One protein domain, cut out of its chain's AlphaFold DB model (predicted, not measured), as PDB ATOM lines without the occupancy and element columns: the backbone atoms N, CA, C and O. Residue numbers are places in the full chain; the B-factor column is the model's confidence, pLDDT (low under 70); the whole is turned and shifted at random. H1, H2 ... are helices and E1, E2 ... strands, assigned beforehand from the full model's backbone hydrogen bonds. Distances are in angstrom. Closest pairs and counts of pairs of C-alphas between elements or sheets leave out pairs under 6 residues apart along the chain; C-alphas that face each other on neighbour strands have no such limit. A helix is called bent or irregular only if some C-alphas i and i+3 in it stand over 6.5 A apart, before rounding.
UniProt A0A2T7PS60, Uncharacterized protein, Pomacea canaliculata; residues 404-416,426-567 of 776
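What this domain is: This is residues 404 to 416 and 426 to 567 of the 776 residues of an uncharacterized protein of Pomacea canaliculata (UniProt A0A2T7PS60). A strongly twisted sheet of four strands curls round helix H1, and H2, H3 and H4 cover the same face, making two layers, helices on one face of a sheet. H2 has a kink of 122 degrees near residue 469; its residues 479 to 486 pack on the sheet, while residues 451 to 456, of which 455 and 456 belong to H2, stick out, and at one end of the long axis H6 packs on H3. The 155 printed residues hold six named helices and four named strands in the order E1 H1 H2 E2 E3 H3 H4 H5 E4 H6; the sheet runs E2 E3 E1 E4, all antiparallel, and the class is mixed. The whole is compact, with a radius of gyration of the C-alphas of 16.9 A, and only just elongated, spanning 62 by 41 by 24 A.

Where its parts are: Strand E1, residues 404 to 413, begins at C-alpha 404 (270.326, 366.771, 308.912) and is 26.2 A long. H1 is residues 429 to 448, 28.8 A. H2 is residues 455 to 486, 21.9 A from first to last C-alpha; it is irregular, with C-alphas 482 and 485 8.5 A apart. E2, residues 487 to 493, and E3, residues 498 to 503, form a hairpin. H3 is residues 506 to 517, H4 520 to 529 and H5 532 to 536. E4, residues 540 to 549, is 26.4 A long. H6, residues 551 to 566, is 21.8 A long and ends at C-alpha 566 (272.953, 344.125, 323.054).

How they stand to each other: E1 and E4 are antiparallel, with N 407 and O 546 at 2.9 A. E3 and E1 pair through N 404 and O 499, 2.9 A, and E2 and E3 through N 488 and O 502, 2.9 A. The closest C-alphas of E1 and H1 are those of Cys 408 and Cys 431, 5.4 A. H2, the hub, touches H1 at a steep tilt of 66 degrees, H3 about perpendicular at 82 degrees and H4 at a shallow tilt of 30 degrees; the closest C-alphas are His 445 and Thr 472, 6.5 A, His 485 and Gly 508, 4.8 A, and Glu 474 and Leu 528, 5.3 A. H4 has a height of 8.1 A over the sheet. H5 is on the sheet but over none of its strands. H3 and H6 touch at a shallow tilt of 25 degrees, opposite ways, closest at the C-alphas of Leu 506 and Leu 561, 5.7 A. H6 only grazes the sheet. Every O i to N i+4 pair is within hydrogen-bond range in H1, H3, H4, H5 and H6, and 17 of 28 in H2.

The domain as a whole: The C-alphas farthest apart, of Glu 416 and Leu 567, are 62.0 A apart. Residues 417 to 425 are not printed, and the gap from C-alpha 416 to 426 is 20.2 A. Of the links printed whole, none is long. The mean pLDDT of the printed part is 73.7; 50 residues are under 70, among them 444 to 477.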
ATOM      1  N   VAL A 404     271.596 366.150 309.305       87.00
ATOM      2  CA  VAL A 404     270.326 366.771 308.912       87.00
ATOM      3  C   VAL A 404     270.630 367.856 307.882       87.00
ATOM      4  O   VAL A 404     271.242 368.877 308.197       87.00
ATOM      5  N   ARG A 405     270.225 367.642 306.629       86.25
ATOM      6  CA  ARG A 405     270.469 368.585 305.531       86.25
ATOM      7  C   ARG A 405     269.221 369.414 305.255       86.25
ATOM      8  O   ARG A 405     268.191 368.859 304.883       86.25
ATOM      9  N   VAL A 406     269.334 370.726 305.399       85.38
ATOM     10  CA  VAL A 406     268.322 371.715 305.026       85.38
ATOM     11  C   VAL A 406     268.714 372.325 303.676       85.38
ATOM     12  O   VAL A 406     269.874 372.660 303.433       85.38
ATOM     13  N   GLU A 407     267.754 372.413 302.759       82.19
ATOM     14  CA  GLU A 407     267.928 373.004 301.430       82.19
ATOM     15  C   GLU A 407     266.803 374.017 301.175       82.19
ATOM     16  O   GLU A 407     265.634 373.621 301.122       82.19
ATOM     17  N   CYS A 408     267.129 375.297 300.961       81.69
ATOM     18  CA  CYS A 408     266.167 376.236 300.385       81.69
ATOM     19  C   CYS A 408     265.886 375.820 298.927       81.69
ATOM     20  O   CYS A 408     266.805 375.780 298.101       81.69
ATOM     21  N   PHE A 409     264.640 375.442 298.608       79.62
ATOM     22  CA  PHE A 409     264.282 374.878 297.292       79.62
ATOM     23  C   PHE A 409     263.342 375.763 296.465       79.62
ATOM     24  O   PHE A 409     263.262 375.578 295.252       79.62
ATOM     25  N   SER A 410     262.667 376.717 297.105       80.19
ATOM     26  CA  SER A 410     261.871 377.766 296.468       80.19
ATOM     27  C   SER A 410     262.041 379.054 297.269       80.19
ATOM     28  O   SER A 410     262.106 378.991 298.494       80.19
ATOM     29  N   ALA A 411     262.118 380.199 296.595       81.81
ATOM     30  CA  ALA A 411     262.140 381.510 297.235       81.81
ATOM     31  C   ALA A 411     261.585 382.580 296.287       81.81
ATOM     32  O   ALA A 411     262.004 382.668 295.130       81.81
ATOM     33  N   THR A 412     260.672 383.406 296.791       80.88
ATOM     34  CA  THR A 412     259.983 384.458 296.034       80.88
ATOM     35  C   THR A 412     260.554 385.824 296.430       80.88
ATOM     36  O   THR A 412     260.308 386.254 297.553       80.88
ATOM     37  N   PRO A 413     261.294 386.553 295.570       78.50
ATOM     38  CA  PRO A 413     261.840 387.866 295.931       78.50
ATOM     39  C   PRO A 413     260.736 388.912 296.183       78.50
ATOM     40  O   PRO A 413     259.632 388.813 295.632       78.50
ATOM     41  N   SER A 414     261.017 389.932 297.001       71.12
ATOM     42  CA  SER A 414     260.028 390.947 297.412       71.12
ATOM     43  C   SER A 414     259.862 392.143 296.462       71.12
ATOM     44  O   SER A 414     258.953 392.946 296.660       71.12
ATOM     45  N   GLY A 415     260.655 392.237 295.389       70.50
ATOM     46  CA  GLY A 415     260.576 393.335 294.417       70.50
ATOM     47  C   GLY A 415     261.254 393.038 293.077       70.50
ATOM     48  O   GLY A 415     261.391 391.878 292.684       70.50
ATOM     49  N   GLU A 416     261.684 394.094 292.378       56.78
ATOM     50  CA  GLU A 416     262.397 394.038 291.089       56.78
ATOM     51  C   GLU A 416     263.834 393.502 291.273       56.78
ATOM     52  O   GLU A 416     264.824 394.237 291.264       56.78
ATOM     53  N   HIS A 426     273.203 377.787 288.938       51.94
ATOM     54  CA  HIS A 426     273.535 377.199 290.254       51.94
ATOM     55  C   HIS A 426     272.515 377.508 291.368       51.94
ATOM     56  O   HIS A 426     272.808 378.246 292.307       51.94
ATOM     57  N   ARG A 427     271.337 376.857 291.296       59.94
ATOM     58  CA  ARG A 427     270.101 377.217 292.043       59.94
ATOM     59  C   ARG A 427     269.638 378.635 291.675       59.94
ATOM     60  O   ARG A 427     270.263 379.300 290.857       59.94
ATOM     61  N   SER A 428     268.537 379.114 292.258       71.94
ATOM     62  CA  SER A 428     268.291 380.557 292.230       71.94
ATOM     63  C   SER A 428     269.323 381.247 293.133       71.94
ATOM     64  O   SER A 428     269.628 380.766 294.230       71.94
ATOM     65  N   ALA A 429     269.848 382.394 292.693       72.50
ATOM     66  CA  ALA A 429     270.769 383.200 293.501       72.50
ATOM     67  C   ALA A 429     270.137 383.634 294.844       72.50
ATOM     68  O   ALA A 429     270.839 383.820 295.836       72.50
ATOM     69  N   VAL A 430     268.799 383.722 294.891       75.44
ATOM     70  CA  VAL A 430     268.002 383.952 296.106       75.44
ATOM     71  C   VAL A 430     268.173 382.792 297.096       75.44
ATOM     72  O   VAL A 430     268.660 383.014 298.203       75.44
ATOM     73  N   CYS A 431     267.884 381.546 296.692       78.81
ATOM     74  CA  CYS A 431     268.059 380.366 297.553       78.81
ATOM     75  C   CYS A 431     269.517 380.198 298.006       78.81
ATOM     76  O   CYS A 431     269.763 379.825 299.149       78.81
ATOM     77  N   ARG A 432     270.493 380.521 297.142       78.56
ATOM     78  CA  ARG A 432     271.923 380.513 297.497       78.56
ATOM     79  C   ARG A 432     272.256 381.538 298.590       78.56
ATOM     80  O   ARG A 432     273.044 381.233 299.484       78.56
ATOM     81  N   ARG A 433     271.667 382.739 298.537       77.06
ATOM     82  CA  ARG A 433     271.844 383.782 299.564       77.06
ATOM     83  C   ARG A 433     271.192 383.385 300.891       77.06
ATOM     84  O   ARG A 433     271.803 383.598 301.933       77.06
ATOM     85  N   ILE A 434     270.015 382.759 300.844       79.19
ATOM     86  CA  ILE A 434     269.322 382.212 302.021       79.19
ATOM     87  C   ILE A 434     270.151 381.088 302.670       79.19
ATOM     88  O   ILE A 434     270.456 381.178 303.859       79.19
ATOM     89  N   ASP A 435     270.594 380.083 301.895       79.12
ATOM     90  CA  ASP A 435     271.443 378.977 302.382       79.12
ATOM     91  C   ASP A 435     272.709 379.520 303.104       79.12
ATOM     92  O   ASP A 435     273.101 378.987 304.144       79.12
ATOM     93  N   LEU A 436     273.328 380.596 302.585       77.81
ATOM     94  CA  LEU A 436     274.495 381.268 303.187       77.81
ATOM     95  C   LEU A 436     274.161 382.093 304.442       77.81
ATOM     96  O   LEU A 436     274.938 382.102 305.395       77.81
ATOM     97  N   HIS A 437     273.027 382.797 304.465       76.38
ATOM     98  CA  HIS A 437     272.630 383.610 305.616       76.38
ATOM     99  C   HIS A 437     272.304 382.730 306.834       76.38
ATOM    100  O   HIS A 437     272.781 383.001 307.935       76.38
ATOM    101  N   ILE A 438     271.615 381.606 306.612       78.12
ATOM    102  CA  ILE A 438     271.352 380.589 307.643       78.12
ATOM    103  C   ILE A 438     272.664 379.969 308.160       78.12
ATOM    104  O   ILE A 438     272.819 379.786 309.366       78.12
ATOM    105  N   GLN A 439     273.634 379.692 307.276       76.06
ATOM    106  CA  GLN A 439     274.976 379.240 307.679       76.06
ATOM    107  C   GLN A 439     275.654 380.242 308.624       76.06
ATOM    108  O   GLN A 439     276.145 379.835 309.675       76.06
ATOM    109  N   ASN A 440     275.617 381.540 308.302       76.19
ATOM    110  CA  ASN A 440     276.194 382.580 309.157       76.19
ATOM    111  C   ASN A 440     275.512 382.639 310.535       76.19
ATOM    112  O   ASN A 440     276.212 382.677 311.540       76.19
ATOM    113  N   ILE A 441     274.177 382.584 310.606       74.12
ATOM    114  CA  ILE A 441     273.434 382.620 311.882       74.12
ATOM    115  C   ILE A 441     273.782 381.411 312.763       74.12
ATOM    116  O   ILE A 441     274.108 381.572 313.942       74.12
ATOM    117  N   LEU A 442     273.747 380.199 312.200       73.44
ATOM    118  CA  LEU A 442     274.016 378.964 312.945       73.44
ATOM    119  C   LEU A 442     275.475 378.879 313.422       73.44
ATOM    120  O   LEU A 442     275.729 378.453 314.549       73.44
ATOM    121  N   GLU A 443     276.431 379.304 312.594       71.94
ATOM    122  CA  GLU A 443     277.852 379.333 312.955       71.94
ATOM    123  C   GLU A 443     278.163 380.466 313.956       71.94
ATOM    124  O   GLU A 443     278.938 380.254 314.887       71.94
ATOM    125  N   SER A 444     277.494 381.625 313.877       68.50
ATOM    126  CA  SER A 444     277.566 382.655 314.926       68.50
ATOM    127  C   SER A 444     277.025 382.144 316.264       68.50
ATOM    128  O   SER A 444     277.707 382.268 317.282       68.50
ATOM    129  N   HIS A 445     275.851 381.499 316.283       65.38
ATOM    130  CA  HIS A 445     275.318 380.873 317.500       65.38
ATOM    131  C   HIS A 445     276.281 379.806 318.057       65.38
ATOM    132  O   HIS A 445     276.528 379.756 319.263       65.38
ATOM    133  N   ARG A 446     276.883 378.973 317.193       65.75
ATOM    134  CA  ARG A 446     277.903 377.984 317.585       65.75
ATOM    135  C   ARG A 446     279.106 378.640 318.265       65.75
ATOM    136  O   ARG A 446     279.515 378.170 319.323       65.75
ATOM    137  N   GLN A 447     279.656 379.706 317.683       65.00
ATOM    138  CA  GLN A 447     280.833 380.407 318.214       65.00
ATOM    139  C   GLN A 447     280.553 381.138 319.537       65.00
ATOM    140  O   GLN A 447     281.471 381.320 320.335       65.00
ATOM    141  N   MET A 448     279.296 381.511 319.800       55.09
ATOM    142  CA  MET A 448     278.869 382.120 321.066       55.09
ATOM    143  C   MET A 448     278.500 381.109 322.166       55.09
ATOM    144  O   MET A 448     278.386 381.509 323.326       55.09
ATOM    145  N   ARG A 449     278.295 379.817 321.855       58.84
ATOM    146  CA  ARG A 449     277.843 378.821 322.846       58.84
ATOM    147  C   ARG A 449     278.972 378.521 323.855       58.84
ATOM    148  O   ARG A 449     280.035 378.062 323.431       58.84
ATOM    149  N   PRO A 450     278.787 378.728 325.176       54.91
ATOM    150  CA  PRO A 450     279.871 378.555 326.146       54.91
ATOM    151  C   PRO A 450     280.448 377.130 326.168       54.91
ATOM    152  O   PRO A 450     279.735 376.157 326.414       54.91
ATOM    153  N   SER A 451     281.767 377.004 325.987       52.91
ATOM    154  CA  SER A 451     282.498 375.728 326.109       52.91
ATOM    155  C   SER A 451     282.566 375.193 327.545       52.91
ATOM    156  O   SER A 451     282.902 374.029 327.774       52.91
ATOM    157  N   THR A 452     282.276 376.055 328.521       52.94
ATOM    158  CA  THR A 452     282.350 375.800 329.959       52.94
ATOM    159  C   THR A 452     281.122 376.373 330.655       52.94
ATOM    160  O   THR A 452     280.700 377.496 330.401       52.94
ATOM    161  N   ASN A 453     280.530 375.586 331.556       55.38
ATOM    162  CA  ASN A 453     279.293 375.944 332.250       55.38
ATOM    163  C   ASN A 453     279.587 376.761 333.524       55.38
ATOM    164  O   ASN A 453     279.282 376.320 334.633       55.38
ATOM    165  N   THR A 454     280.270 377.905 333.386       61.91
ATOM    166  CA  THR A 454     280.540 378.806 334.520       61.91
ATOM    167  C   THR A 454     279.548 379.967 334.548       61.91
ATOM    168  O   THR A 454     279.203 380.547 333.521       61.91
ATOM    169  N   TYR A 455     279.090 380.335 335.746       55.62
ATOM    170  CA  TYR A 455     278.024 381.331 335.929       55.62
ATOM    171  C   TYR A 455     278.385 382.701 335.317       55.62
ATOM    172  O   TYR A 455     277.582 383.323 334.631       55.62
ATOM    173  N   GLY A 456     279.644 383.126 335.483       64.19
ATOM    174  CA  GLY A 456     280.175 384.368 334.910       64.19
ATOM    175  C   GLY A 456     280.519 384.303 333.416       64.19
ATOM    176  O   GLY A 456     280.953 385.311 332.856       64.19
ATOM    177  N   GLU A 457     280.380 383.148 332.763       60.97
ATOM    178  CA  GLU A 457     280.338 383.019 331.299       60.97
ATOM    179  C   GLU A 457     278.888 383.018 330.812       60.97
ATOM    180  O   GLU A 457     278.588 383.712 329.848       60.97
ATOM    181  N   LEU A 458     277.975 382.357 331.534       59.03
ATOM    182  CA  LEU A 458     276.543 382.324 331.222       59.03
ATOM    183  C   LEU A 458     275.882 383.713 331.285       59.03
ATOM    184  O   LEU A 458     275.122 384.071 330.393       59.03
ATOM    185  N   ASP A 459     276.197 384.538 332.285       58.50
ATOM    186  CA  ASP A 459     275.623 385.892 332.366       58.50
ATOM    187  C   ASP A 459     276.322 386.896 331.421       58.50
ATOM    188  O   ASP A 459     275.732 387.910 331.042       58.50
ATOM    189  N   ARG A 460     277.543 386.589 330.948       59.06
ATOM    190  CA  ARG A 460     278.163 387.294 329.806       59.06
ATOM    191  C   ARG A 460     277.503 386.900 328.490       59.06
ATOM    192  O   ARG A 460     277.205 387.788 327.704       59.06
ATOM    193  N   TRP A 461     277.215 385.613 328.298       57.19
ATOM    194  CA  TRP A 461     276.425 385.101 327.181       57.19
ATOM    195  C   TRP A 461     275.058 385.799 327.130       57.19
ATOM    196  O   TRP A 461     274.803 386.459 326.133       57.19
ATOM    197  N   ARG A 462     274.289 385.857 328.230       58.09
ATOM    198  CA  ARG A 462     273.035 386.650 328.307       58.09
ATOM    199  C   ARG A 462     273.186 388.135 327.964       58.09
ATOM    200  O   ARG A 462     272.264 388.758 327.450       58.09
ATOM    201  N   SER A 463     274.333 388.727 328.290       58.59
ATOM    202  CA  SER A 463     274.599 390.149 328.031       58.59
ATOM    203  C   SER A 463     275.052 390.425 326.592       58.59
ATOM    204  O   SER A 463     274.862 391.531 326.098       58.59
ATOM    205  N   GLN A 464     275.665 389.441 325.926       54.72
ATOM    206  CA  GLN A 464     276.091 389.515 324.522       54.72
ATOM    207  C   GLN A 464     275.006 389.004 323.562       54.72
ATOM    208  O   GLN A 464     274.932 389.478 322.433       54.72
ATOM    209  N   GLU A 465     274.127 388.116 324.037       50.72
ATOM    210  CA  GLU A 465     272.868 387.723 323.403       50.72
ATOM    211  C   GLU A 465     272.099 388.961 322.926       50.72
ATOM    212  O   GLU A 465     271.775 389.043 321.749       50.72
ATOM    213  N   ALA A 466     271.870 389.956 323.789       50.53
ATOM    214  CA  ALA A 466     271.018 391.116 323.497       50.53
ATOM    215  C   ALA A 466     271.340 391.879 322.189       50.53
ATOM    216  O   ALA A 466     270.427 392.431 321.579       50.53
ATOM    217  N   GLU A 467     272.600 391.887 321.736       46.81
ATOM    218  CA  GLU A 467     273.029 392.569 320.500       46.81
ATOM    219  C   GLU A 467     272.898 391.672 319.244       46.81
ATOM    220  O   GLU A 467     272.881 392.166 318.119       46.81
ATOM    221  N   VAL A 468     272.796 390.346 319.417       48.28
ATOM    222  CA  VAL A 468     272.759 389.342 318.330       48.28
ATOM    223  C   VAL A 468     271.398 388.617 318.244       48.28
ATOM    224  O   VAL A 468     271.059 388.039 317.208       48.28
ATOM    225  N   LEU A 469     270.577 388.696 319.301       47.44
ATOM    226  CA  LEU A 469     269.405 387.845 319.536       47.44
ATOM    227  C   LEU A 469     268.359 387.858 318.420       47.44
ATOM    228  O   LEU A 469     267.761 386.818 318.174       47.44
ATOM    229  N   ARG A 470     268.133 388.970 317.705       52.50
ATOM    230  CA  ARG A 470     266.947 389.090 316.825       52.50
ATOM    231  C   ARG A 470     266.876 388.057 315.688       52.50
ATOM    232  O   ARG A 470     265.788 387.837 315.168       52.50
ATOM    233  N   LEU A 471     268.003 387.446 315.310       49.88
ATOM    234  CA  LEU A 471     268.054 386.303 314.383       49.88
ATOM    235  C   LEU A 471     268.557 385.009 315.049       49.88
ATOM    236  O   LEU A 471     268.391 383.930 314.483       49.88
ATOM    237  N   THR A 472     269.151 385.077 316.249       56.28
ATOM    238  CA  THR A 472     269.558 383.872 316.987       56.28
ATOM    239  C   THR A 472     268.502 383.338 317.951       56.28
ATOM    240  O   THR A 472     268.622 382.178 318.292       56.28
ATOM    241  N   GLU A 473     267.451 384.069 318.342       59.00
ATOM    242  CA  GLU A 473     266.313 383.523 319.119       59.00
ATOM    243  C   GLU A 473     265.677 382.323 318.403       59.00
ATOM    244  O   GLU A 473     265.504 381.242 318.972       59.00
ATOM    245  N   GLU A 474     265.385 382.503 317.115       60.28
ATOM    246  CA  GLU A 474     264.746 381.500 316.263       60.28
ATOM    247  C   GLU A 474     265.708 380.325 315.986       60.28
ATOM    248  O   GLU A 474     265.321 379.157 316.073       60.28
ATOM    249  N   ALA A 475     267.004 380.605 315.798       64.06
ATOM    250  CA  ALA A 475     268.033 379.571 315.682       64.06
ATOM    251  C   ALA A 475     268.301 378.812 317.000       64.06
ATOM    252  O   ALA A 475     268.516 377.599 316.963       64.06
ATOM    253  N   SER A 476     268.256 379.483 318.157       64.56
ATOM    254  CA  SER A 476     268.366 378.876 319.491       64.56
ATOM    255  C   SER A 476     267.206 377.917 319.726       64.56
ATOM    256  O   SER A 476     267.435 376.782 320.132       64.56
ATOM    257  N   CYS A 477     265.975 378.317 319.381       68.94
ATOM    258  CA  CYS A 477     264.801 377.449 319.478       68.94
ATOM    259  C   CYS A 477     264.969 376.163 318.644       68.94
ATOM    260  O   CYS A 477     264.739 375.060 319.153       68.94
ATOM    261  N   LEU A 478     265.461 376.280 317.401       73.19
ATOM    262  CA  LEU A 478     265.789 375.114 316.574       73.19
ATOM    263  C   LEU A 478     266.871 374.247 317.231       73.19
ATOM    264  O   LEU A 478     266.720 373.028 317.309       73.19
ATOM    265  N   ILE A 479     267.966 374.855 317.692       73.62
ATOM    266  CA  ILE A 479     269.127 374.139 318.236       73.62
ATOM    267  C   ILE A 479     268.792 373.441 319.556       73.62
ATOM    268  O   ILE A 479     269.232 372.309 319.749       73.62
ATOM    269  N   ASP A 480     267.991 374.046 320.430       73.69
ATOM    270  CA  ASP A 480     267.563 373.426 321.684       73.69
ATOM    271  C   ASP A 480     266.580 372.276 321.432       73.69
ATOM    272  O   ASP A 480     266.770 371.192 321.991       73.69
ATOM    273  N   LYS A 481     265.627 372.427 320.498       76.25
ATOM    274  CA  LYS A 481     264.744 371.325 320.070       76.25
ATOM    275  C   LYS A 481     265.531 370.171 319.430       76.25
ATOM    276  O   LYS A 481     265.289 368.991 319.705       76.25
ATOM    277  N   LEU A 482     266.544 370.499 318.626       77.50
ATOM    278  CA  LEU A 482     267.496 369.527 318.090       77.50
ATOM    279  C   LEU A 482     268.423 368.937 319.163       77.50
ATOM    280  O   LEU A 482     268.926 367.840 318.934       77.50
ATOM    281  N   SER A 483     268.616 369.586 320.317       77.12
ATOM    282  CA  SER A 483     269.434 369.101 321.443       77.12
ATOM    283  C   SER A 483     268.672 368.287 322.503       77.12
ATOM    284  O   SER A 483     269.300 367.695 323.388       77.12
ATOM    285  N   GLU A 484     267.343 368.184 322.410       78.06
ATOM    286  CA  GLU A 484     266.541 367.268 323.235       78.06
ATOM    287  C   GLU A 484     267.023 365.801 323.132       78.06
ATOM    288  O   GLU A 484     267.749 365.414 322.216       78.06
ATOM    289  N   HIS A 485     266.631 364.958 324.095       77.88
ATOM    290  CA  HIS A 485     266.975 363.524 324.140       77.88
ATOM    291  C   HIS A 485     268.492 363.205 324.089       77.88
ATOM    292  O   HIS A 485     268.914 362.145 323.615       77.88
ATOM    293  N   HIS A 486     269.314 364.107 324.645       74.00
ATOM    294  CA  HIS A 486     270.786 364.038 324.680       74.00
ATOM    295  C   HIS A 486     271.444 364.064 323.291       74.00
ATOM    296  O   HIS A 486     272.450 363.391 323.037       74.00
ATOM    297  N   ARG A 487     270.877 364.862 322.387       80.56
ATOM    298  CA  ARG A 487     271.480 365.199 321.100       80.56
ATOM    299  C   ARG A 487     272.426 366.394 321.235       80.56
ATOM    300  O   ARG A 487     272.147 367.362 321.943       80.56
ATOM    301  N   VAL A 488     273.550 366.353 320.526       72.44
ATOM    302  CA  VAL A 488     274.512 367.463 320.471       72.44
ATOM    303  C   VAL A 488     274.694 367.890 319.022       72.44
ATOM    304  O   VAL A 488     275.308 367.176 318.232       72.44
ATOM    305  N   VAL A 489     274.178 369.071 318.682       73.88
ATOM    306  CA  VAL A 489     274.531 369.773 317.441       73.88
ATOM    307  C   VAL A 489     275.959 370.299 317.588       73.88
ATOM    308  O   VAL A 489     276.231 371.032 318.542       73.88
ATOM    309  N   TYR A 490     276.875 369.914 316.692       67.81
ATOM    310  CA  TYR A 490     278.307 370.212 316.878       67.81
ATOM    311  C   TYR A 490     279.071 370.698 315.636       67.81
ATOM    312  O   TYR A 490     280.156 371.261 315.796       67.81
ATOM    313  N   ASP A 491     278.541 370.524 314.421       59.78
ATOM    314  CA  ASP A 491     279.112 371.100 313.194       59.78
ATOM    315  C   ASP A 491     278.012 371.521 312.213       59.78
ATOM    316  O   ASP A 491     276.977 370.858 312.099       59.78
ATOM    317  N   VAL A 492     278.258 372.619 311.498       63.62
ATOM    318  CA  VAL A 492     277.440 373.091 310.377       63.62
ATOM    319  C   VAL A 492     278.384 373.292 309.198       63.62
ATOM    320  O   VAL A 492     279.351 374.042 309.302       63.62
ATOM    321  N   THR A 493     278.166 372.562 308.102       54.38
ATOM    322  CA  THR A 493     279.150 372.486 307.002       54.38
ATOM    323  C   THR A 493     278.705 373.210 305.732       54.38
ATOM    324  O   THR A 493     277.522 373.239 305.393       54.38
ATOM    325  N   ASN A 494     279.689 373.773 305.022       36.28
ATOM    326  CA  ASN A 494     279.505 374.547 303.794       36.28
ATOM    327  C   ASN A 494     278.773 373.760 302.696       36.28
ATOM    328  O   ASN A 494     279.155 372.639 302.351       36.28
ATOM    329  N   GLY A 495     277.789 374.403 302.069       58.09
ATOM    330  CA  GLY A 495     277.033 373.850 300.946       58.09
ATOM    331  C   GLY A 495     275.563 374.232 301.051       58.09
ATOM    332  O   GLY A 495     275.235 375.404 301.207       58.09
ATOM    333  N   SER A 496     274.680 373.235 300.993       59.19
ATOM    334  CA  SER A 496     273.337 373.373 301.580       59.19
ATOM    335  C   SER A 496     273.452 373.072 303.064       59.19
ATOM    336  O   SER A 496     274.123 372.095 303.401       59.19
ATOM    337  N   VAL A 497     272.803 373.882 303.899       70.69
ATOM    338  CA  VAL A 497     272.918 373.893 305.363       70.69
ATOM    339  C   VAL A 497     272.859 372.470 305.936       70.69
ATOM    340  O   VAL A 497     271.790 371.872 306.047       70.69
ATOM    341  N   LEU A 498     274.014 371.895 306.275       74.56
ATOM    342  CA  LEU A 498     274.109 370.535 306.799       74.56
ATOM    343  C   LEU A 498     274.510 370.603 308.266       74.56
ATOM    344  O   LEU A 498     275.650 370.938 308.583       74.56
ATOM    345  N   ILE A 499     273.541 370.294 309.125       82.44
ATOM    346  CA  ILE A 499     273.622 370.311 310.583       82.44
ATOM    347  C   ILE A 499     273.973 368.891 311.035       82.44
ATOM    348  O   ILE A 499     273.185 367.965 310.826       82.44
ATOM    349  N   ARG A 500     275.148 368.694 311.639       82.56
ATOM    350  CA  ARG A 500     275.559 367.384 312.164       82.56
ATOM    351  C   ARG A 500     275.224 367.262 313.645       82.56
ATOM    352  O   ARG A 500     275.585 368.122 314.454       82.56
ATOM    353  N   ILE A 501     274.531 366.174 313.979       85.88
ATOM    354  CA  ILE A 501     273.961 365.923 315.301       85.88
ATOM    355  C   ILE A 501     274.489 364.587 315.828       85.88
ATOM    356  O   ILE A 501     274.152 363.532 315.290       85.88
ATOM    357  N   ASN A 502     275.281 364.620 316.901       86.12
ATOM    358  CA  ASN A 502     275.641 363.404 317.625       86.12
ATOM    359  C   ASN A 502     274.483 363.012 318.549       86.12
ATOM    360  O   ASN A 502     274.143 363.741 319.485       86.12
ATOM    361  N   CYS A 503     273.868 361.864 318.288       84.94
ATOM    362  CA  CYS A 503     272.810 361.310 319.122       84.94
ATOM    363  C   CYS A 503     273.424 360.332 320.131       84.94
ATOM    364  O   CYS A 503     273.754 359.201 319.783       84.94
ATOM    365  N   GLN A 504     273.560 360.742 321.396       84.25
ATOM    366  CA  GLN A 504     274.233 359.922 322.419       84.25
ATOM    367  C   GLN A 504     273.408 358.709 322.886       84.25
ATOM    368  O   GLN A 504     273.923 357.844 323.594       84.25
ATOM    369  N   THR A 505     272.124 358.645 322.526       84.75
ATOM    370  CA  THR A 505     271.194 357.592 322.949       84.75
ATOM    371  C   THR A 505     270.398 357.050 321.766       84.75
ATOM    372  O   THR A 505     270.079 357.781 320.827       84.75
ATOM    373  N   LEU A 506     270.020 355.768 321.836       86.12
ATOM    374  CA  LEU A 506     269.126 355.146 320.854       86.12
ATOM    375  C   LEU A 506     267.781 355.895 320.769       86.12
ATOM    376  O   LEU A 506     267.248 356.077 319.681       86.12
ATOM    377  N   LEU A 507     267.283 356.396 321.908       87.31
ATOM    378  CA  LEU A 507     266.079 357.226 321.981       87.31
ATOM    379  C   LEU A 507     266.233 358.538 321.195       87.31
ATOM    380  O   LEU A 507     265.331 358.894 320.449       87.31
ATOM    381  N   GLY A 508     267.376 359.222 321.299       86.56
ATOM    382  CA  GLY A 508     267.643 360.458 320.554       86.56
ATOM    383  C   GLY A 508     267.681 360.264 319.034       86.56
ATOM    384  O   GLY A 508     267.232 361.153 318.308       86.56
ATOM    385  N   VAL A 509     268.148 359.098 318.561       88.50
ATOM    386  CA  VAL A 509     268.095 358.692 317.141       88.50
ATOM    387  C   VAL A 509     266.660 358.390 316.699       88.50
ATOM    388  O   VAL A 509     266.246 358.842 315.632       88.50
ATOM    389  N   LEU A 510     265.898 357.646 317.510       89.88
ATOM    390  CA  LEU A 510     264.502 357.300 317.222       89.88
ATOM    391  C   LEU A 510     263.600 358.544 317.193       89.88
ATOM    392  O   LEU A 510     262.860 358.720 316.230       89.88
ATOM    393  N   ASP A 511     263.713 359.436 318.180       91.06
ATOM    394  CA  ASP A 511     262.950 360.689 318.237       91.06
ATOM    395  C   ASP A 511     263.306 361.632 317.074       91.06
ATOM    396  O   ASP A 511     262.416 362.150 316.409       91.06
ATOM    397  N   LEU A 512     264.593 361.795 316.733       89.75
ATOM    398  CA  LEU A 512     264.993 362.642 315.599       89.75
ATOM    399  C   LEU A 512     264.448 362.105 314.265       89.75
ATOM    400  O   LEU A 512     264.061 362.876 313.384       89.75
ATOM    401  N   TRP A 513     264.373 360.781 314.124       91.12
ATOM    402  CA  TRP A 513     263.746 360.141 312.972       91.12
ATOM    403  C   TRP A 513     262.217 360.252 312.993       91.12
ATOM    404  O   TRP A 513     261.618 360.481 311.943       91.12
ATOM    405  N   GLN A 514     261.582 360.175 314.163       91.44
ATOM    406  CA  GLN A 514     260.143 360.392 314.326       91.44
ATOM    407  C   GLN A 514     259.751 361.838 313.989       91.44
ATOM    408  O   GLN A 514     258.822 362.031 313.209       91.44
ATOM    409  N   LEU A 515     260.497 362.837 314.476       89.00
ATOM    410  CA  LEU A 515     260.340 364.257 314.126       89.00
ATOM    411  C   LEU A 515     260.516 364.506 312.618       89.00
ATOM    412  O   LEU A 515     259.845 365.367 312.046       89.00
ATOM    413  N   TYR A 516     261.404 363.758 311.958       91.44
ATOM    414  CA  TYR A 516     261.558 363.797 310.504       91.44
ATOM    415  C   TYR A 516     260.366 363.151 309.775       91.44
ATOM    416  O   TYR A 516     259.818 363.757 308.853       91.44
ATOM    417  N   GLN A 517     259.928 361.960 310.203       92.31
ATOM    418  CA  GLN A 517     258.815 361.216 309.598       92.31
ATOM    419  C   GLN A 517     257.447 361.885 309.788       92.31
ATOM    420  O   GLN A 517     256.620 361.825 308.880       92.31
ATOM    421  N   SER A 518     257.202 362.532 310.930       92.00
ATOM    422  CA  SER A 518     255.963 363.272 311.205       92.00
ATOM    423  C   SER A 518     255.856 364.587 310.428       92.00
ATOM    424  O   SER A 518     254.812 365.233 310.457       92.00
ATOM    425  N   GLY A 519     256.944 365.032 309.791       88.38
ATOM    426  CA  GLY A 519     257.052 366.371 309.221       88.38
ATOM    427  C   GLY A 519     257.256 367.480 310.261       88.38
ATOM    428  O   GLY A 519     257.473 368.619 309.863       88.38
ATOM    429  N   THR A 520     257.273 367.189 311.567       88.75
ATOM    430  CA  THR A 520     257.482 368.204 312.622       88.75
ATOM    431  C   THR A 520     258.814 368.936 312.445       88.75
ATOM    432  O   THR A 520     258.864 370.157 312.553       88.75
ATOM    433  N   LEU A 521     259.878 368.218 312.074       87.88
ATOM    434  CA  LEU A 521     261.184 368.798 311.755       87.88
ATOM    435  C   LEU A 521     261.147 369.691 310.501       87.88
ATOM    436  O   LEU A 521     261.882 370.670 310.434       87.88
ATOM    437  N   HIS A 522     260.285 369.393 309.522       88.12
ATOM    438  CA  HIS A 522     260.047 370.297 308.392       88.12
ATOM    439  C   HIS A 522     259.264 371.540 308.827       88.12
ATOM    440  O   HIS A 522     259.599 372.630 308.375       88.12
ATOM    441  N   GLY A 523     258.260 371.391 309.698       85.25
ATOM    442  CA  GLY A 523     257.503 372.508 310.269       85.25
ATOM    443  C   GLY A 523     258.423 373.499 310.975       85.25
ATOM    444  O   GLY A 523     258.537 374.631 310.527       85.25
ATOM    445  N   LEU A 524     259.178 373.027 311.972       84.12
ATOM    446  CA  LEU A 524     260.142 373.830 312.739       84.12
ATOM    447  C   LEU A 524     261.158 374.561 311.844       84.12
ATOM    448  O   LEU A 524     261.431 375.738 312.042       84.12
ATOM    449  N   VAL A 525     261.708 373.885 310.830       84.06
ATOM    450  CA  VAL A 525     262.688 374.494 309.912       84.06
ATOM    451  C   VAL A 525     262.050 375.549 308.994       84.06
ATOM    452  O   VAL A 525     262.709 376.533 308.670       84.06
ATOM    453  N   ASN A 526     260.785 375.389 308.585       84.50
ATOM    454  CA  ASN A 526     260.076 376.411 307.803       84.50
ATOM    455  C   ASN A 526     259.545 377.558 308.682       84.50
ATOM    456  O   ASN A 526     259.530 378.693 308.231       84.50
ATOM    457  N   GLU A 527     259.169 377.303 309.934       81.56
ATOM    458  CA  GLU A 527     258.754 378.333 310.897       81.56
ATOM    459  C   GLU A 527     259.926 379.259 311.269       81.56
ATOM    460  O   GLU A 527     259.777 380.477 311.283       81.56
ATOM    461  N   LEU A 528     261.115 378.684 311.485       73.25
ATOM    462  CA  LEU A 528     262.288 379.398 312.008       73.25
ATOM    463  C   LEU A 528     263.228 379.957 310.920       73.25
ATOM    464  O   LEU A 528     264.096 380.767 311.234       73.25
ATOM    465  N   PHE A 529     263.068 379.562 309.649       74.50
ATOM    466  CA  PHE A 529     263.788 380.170 308.511       74.50
ATOM    467  C   PHE A 529     262.880 380.743 307.409       74.50
ATOM    468  O   PHE A 529     263.369 381.427 306.511       74.50
ATOM    469  N   GLY A 530     261.574 380.476 307.451       72.19
ATOM    470  CA  GLY A 530     260.565 381.104 306.591       72.19
ATOM    471  C   GLY A 530     259.810 382.250 307.271       72.19
ATOM    472  O   GLY A 530     258.937 382.841 306.647       72.19
ATOM    473  N   GLY A 531     260.124 382.568 308.533       73.56
ATOM    474  CA  GLY A 531     259.513 383.678 309.260       73.56
ATOM    475  C   GLY A 531     259.858 385.042 308.653       73.56
ATOM    476  O   GLY A 531     261.018 385.307 308.325       73.56
ATOM    477  N   ASP A 532     258.849 385.917 308.557       63.19
ATOM    478  CA  ASP A 532     258.892 387.224 307.880       63.19
ATOM    479  C   ASP A 532     260.183 388.015 308.153       63.19
ATOM    480  O   ASP A 532     260.818 388.516 307.229       63.19
ATOM    481  N   LYS A 533     260.630 388.049 309.419       67.06
ATOM    482  CA  LYS A 533     261.820 388.782 309.883       67.06
ATOM    483  C   LYS A 533     263.093 388.457 309.094       67.06
ATOM    484  O   LYS A 533     263.852 389.375 308.795       67.06
ATOM    485  N   LEU A 534     263.339 387.175 308.808       70.44
ATOM    486  CA  LEU A 534     264.540 386.706 308.107       70.44
ATOM    487  C   LEU A 534     264.443 386.983 306.601       70.44
ATOM    488  O   LEU A 534     265.451 387.184 305.923       70.44
ATOM    489  N   LEU A 535     263.219 386.973 306.073       75.12
ATOM    490  CA  LEU A 535     262.945 387.170 304.656       75.12
ATOM    491  C   LEU A 535     262.946 388.663 304.289       75.12
ATOM    492  O   LEU A 535     263.511 389.018 303.254       75.12
ATOM    493  N   ASP A 536     262.447 389.535 305.170       75.56
ATOM    494  CA  ASP A 536     262.559 390.999 305.082       75.56
ATOM    495  C   ASP A 536     264.026 391.440 304.942       75.56
ATOM    496  O   ASP A 536     264.383 392.118 303.972       75.56
ATOM    497  N   ASP A 537     264.894 390.982 305.856       72.31
ATOM    498  CA  ASP A 537     266.336 391.287 305.875       72.31
ATOM    499  C   ASP A 537     267.060 390.798 304.590       72.31
ATOM    500  O   ASP A 537     268.124 391.309 304.225       72.31
ATOM    501  N   LEU A 538     266.464 389.851 303.848       74.50
ATOM    502  CA  LEU A 538     266.971 389.307 302.580       74.50
ATOM    503  C   LEU A 538     266.236 389.801 301.318       74.50
ATOM    504  O   LEU A 538     266.656 389.447 300.211       74.50
ATOM    505  N   GLN A 539     265.191 390.626 301.452       79.12
ATOM    506  CA  GLN A 539     264.287 391.058 300.369       79.12
ATOM    507  C   GLN A 539     263.579 389.887 299.657       79.12
ATOM    508  O   GLN A 539     263.528 389.779 298.425       79.12
ATOM    509  N   VAL A 540     263.004 389.002 300.467       80.56
ATOM    510  CA  VAL A 540     262.245 387.807 300.086       80.56
ATOM    511  C   VAL A 540     260.844 387.896 300.713       80.56
ATOM    512  O   VAL A 540     260.679 388.454 301.787       80.56
ATOM    513  N   ARG A 541     259.813 387.405 300.016       78.12
ATOM    514  CA  ARG A 541     258.408 387.355 300.481       78.12
ATOM    515  C   ARG A 541     258.001 386.007 301.067       78.12
ATOM    516  O   ARG A 541     257.049 385.947 301.826       78.12
ATOM    517  N   ASP A 542     258.646 384.941 300.610       81.62
ATOM    518  CA  ASP A 542     258.362 383.552 300.966       81.62
ATOM    519  C   ASP A 542     259.588 382.704 300.599       81.62
ATOM    520  O   ASP A 542     260.211 382.941 299.556       81.62
ATOM    521  N   ALA A 543     259.937 381.734 301.440       81.75
ATOM    522  CA  ALA A 543     261.015 380.782 301.210       81.75
ATOM    523  C   ALA A 543     260.639 379.404 301.767       81.75
ATOM    524  O   ALA A 543     260.348 379.256 302.951       81.75
ATOM    525  N   MET A 544     260.709 378.378 300.916       81.69
ATOM    526  CA  MET A 544     260.382 377.005 301.292       81.69
ATOM    527  C   MET A 544     261.641 376.156 301.473       81.69
ATOM    528  O   MET A 544     262.503 376.065 300.585       81.69
ATOM    529  N   PHE A 545     261.696 375.456 302.602       86.00
ATOM    530  CA  PHE A 545     262.818 374.625 303.018       86.00
ATOM    531  C   PHE A 545     262.467 373.141 302.982       86.00
ATOM    532  O   PHE A 545     261.416 372.694 303.451       86.00
ATOM    533  N   ARG A 546     263.395 372.354 302.437       86.50
ATOM    534  CA  ARG A 546     263.335 370.893 302.396       86.50
ATOM    535  C   ARG A 546     264.367 370.332 303.360       86.50
ATOM    536  O   ARG A 546     265.550 370.635 303.226       86.50
ATOM    537  N   VAL A 547     263.930 369.484 304.284       89.94
ATOM    538  CA  VAL A 547     264.810 368.765 305.209       89.94
ATOM    539  C   VAL A 547     265.043 367.355 304.677       89.94
ATOM    540  O   VAL A 547     264.140 366.715 304.139       89.94
ATOM    541  N   ARG A 548     266.266 366.849 304.812       89.38
ATOM    542  CA  ARG A 548     266.654 365.494 304.418       89.38
ATOM    543  C   ARG A 548     267.567 364.884 305.470       89.38
ATOM    544  O   ARG A 548     268.662 365.384 305.712       89.38
ATOM    545  N   VAL A 549     267.122 363.769 306.040       89.38
ATOM    546  CA  VAL A 549     267.908 362.911 306.934       89.38
ATOM    547  C   VAL A 549     268.279 361.645 306.167       89.38
ATOM    548  O   VAL A 549     267.426 361.047 305.508       89.38
ATOM    549  N   CYS A 550     269.548 361.236 306.203       85.31
ATOM    550  CA  CYS A 550     270.015 360.092 305.418       85.31
ATOM    551  C   CYS A 550     269.520 358.756 306.020       85.31
ATOM    552  O   CYS A 550     269.920 358.424 307.137       85.31
ATOM    553  N   PRO A 551     268.738 357.921 305.299       87.44
ATOM    554  CA  PRO A 551     268.239 356.657 305.851       87.44
ATOM    555  C   PRO A 551     269.350 355.628 306.117       87.44
ATOM    556  O   PRO A 551     269.211 354.790 307.007       87.44
ATOM    557  N   ARG A 552     270.463 355.689 305.365       84.94
ATOM    558  CA  ARG A 552     271.674 354.883 305.624       84.94
ATOM    559  C   ARG A 552     272.384 355.370 306.901       84.94
ATOM    560  O   ARG A 552     272.691 354.542 307.746       84.94
ATOM    561  N   GLN A 553     272.504 356.699 307.046       88.00
ATOM    562  CA  GLN A 553     272.756 357.474 308.283       88.00
ATOM    563  C   GLN A 553     272.111 356.828 309.515       88.00
ATOM    564  O   GLN A 553     272.733 356.192 310.362       88.00
ATOM    565  N   TYR A 554     270.789 356.947 309.529       89.19
ATOM    566  CA  TYR A 554     269.910 356.484 310.591       89.19
ATOM    567  C   TYR A 554     270.064 354.983 310.889       89.19
ATOM    568  O   TYR A 554     270.275 354.608 312.043       89.19
ATOM    569  N   LYS A 555     270.035 354.118 309.860       87.75
ATOM    570  CA  LYS A 555     270.231 352.664 310.027       87.75
ATOM    571  C   LYS A 555     271.593 352.327 310.655       87.75
ATOM    572  O   LYS A 555     271.652 351.410 311.472       87.75
ATOM    573  N   GLN A 556     272.656 353.063 310.323       86.88
ATOM    574  CA  GLN A 556     273.978 352.895 310.932       86.88
ATOM    575  C   GLN A 556     273.974 353.315 312.413       86.88
ATOM    576  O   GLN A 556     274.377 352.520 313.260       86.88
ATOM    577  N   CYS A 557     273.444 354.493 312.756       88.06
ATOM    578  CA  CYS A 557     273.373 354.948 314.152       88.06
ATOM    579  C   CYS A 557     272.525 354.007 315.035       88.06
ATOM    580  O   CYS A 557     272.901 353.725 316.175       88.06
ATOM    581  N   LEU A 558     271.422 353.457 314.504       87.19
ATOM    582  CA  LEU A 558     270.650 352.404 315.181       87.19
ATOM    583  C   LEU A 558     271.496 351.150 315.452       87.19
ATOM    584  O   LEU A 558     271.381 350.560 316.523       87.19
ATOM    585  N   GLN A 559     272.341 350.730 314.506       85.38
ATOM    586  CA  GLN A 559     273.205 349.557 314.671       85.38
ATOM    587  C   GLN A 559     274.331 349.809 315.681       85.38
ATOM    588  O   GLN A 559     274.590 348.944 316.515       85.38
ATOM    589  N   GLU A 560     274.966 350.980 315.661       85.19
ATOM    590  CA  GLU A 560     276.047 351.357 316.586       85.19
ATOM    591  C   GLU A 560     275.555 351.439 318.042       85.19
ATOM    592  O   GLU A 560     276.118 350.812 318.951       85.19
ATOM    593  N   LEU A 561     274.457 352.164 318.269       83.50
ATOM    594  CA  LEU A 561     273.883 352.359 319.603       83.50
ATOM    595  C   LEU A 561     273.109 351.114 320.068       83.50
ATOM    596  O   LEU A 561     273.200 350.730 321.233       83.50
ATOM    597  N   GLY A 562     272.415 350.422 319.161       78.94
ATOM    598  CA  GLY A 562     271.713 349.168 319.447       78.94
ATOM    599  C   GLY A 562     272.659 348.013 319.790       78.94
ATOM    600  O   GLY A 562     272.412 347.285 320.750       78.94
ATOM    601  N   SER A 563     273.793 347.882 319.090       70.06
ATOM    602  CA  SER A 563     274.830 346.894 319.444       70.06
ATOM    603  C   SER A 563     275.420 347.166 320.826       70.06
ATOM    604  O   SER A 563     275.691 346.229 321.575       70.06
ATOM    605  N   SER A 564     275.553 348.444 321.199       59.69
ATOM    606  CA  SER A 564     276.000 348.843 322.537       59.69
ATOM    607  C   SER A 564     275.031 348.375 323.632       59.69
ATOM    608  O   SER A 564     275.487 347.959 324.692       59.69
ATOM    609  N   VAL A 565     273.715 348.351 323.374       57.78
ATOM    610  CA  VAL A 565     272.709 347.775 324.292       57.78
ATOM    611  C   VAL A 565     272.775 346.242 324.315       57.78
ATOM    612  O   VAL A 565     272.768 345.641 325.390       57.78
ATOM    613  N   LEU A 566     272.897 345.591 323.152       54.16
ATOM    614  CA  LEU A 566     272.953 344.125 323.054       54.16
ATOM    615  C   LEU A 566     274.178 343.514 323.756       54.16
ATOM    616  O   LEU A 566     274.083 342.401 324.275       54.16
ATOM    617  N   LEU A 567     275.299 344.237 323.842       52.94
ATOM    618  CA  LEU A 567     276.481 343.806 324.604       52.94
ATOM    619  C   LEU A 567     276.231 343.694 326.120       52.94
ATOM    620  O   LEU A 567     276.892 342.889 326.771       52.94
TER     621      LEU A 567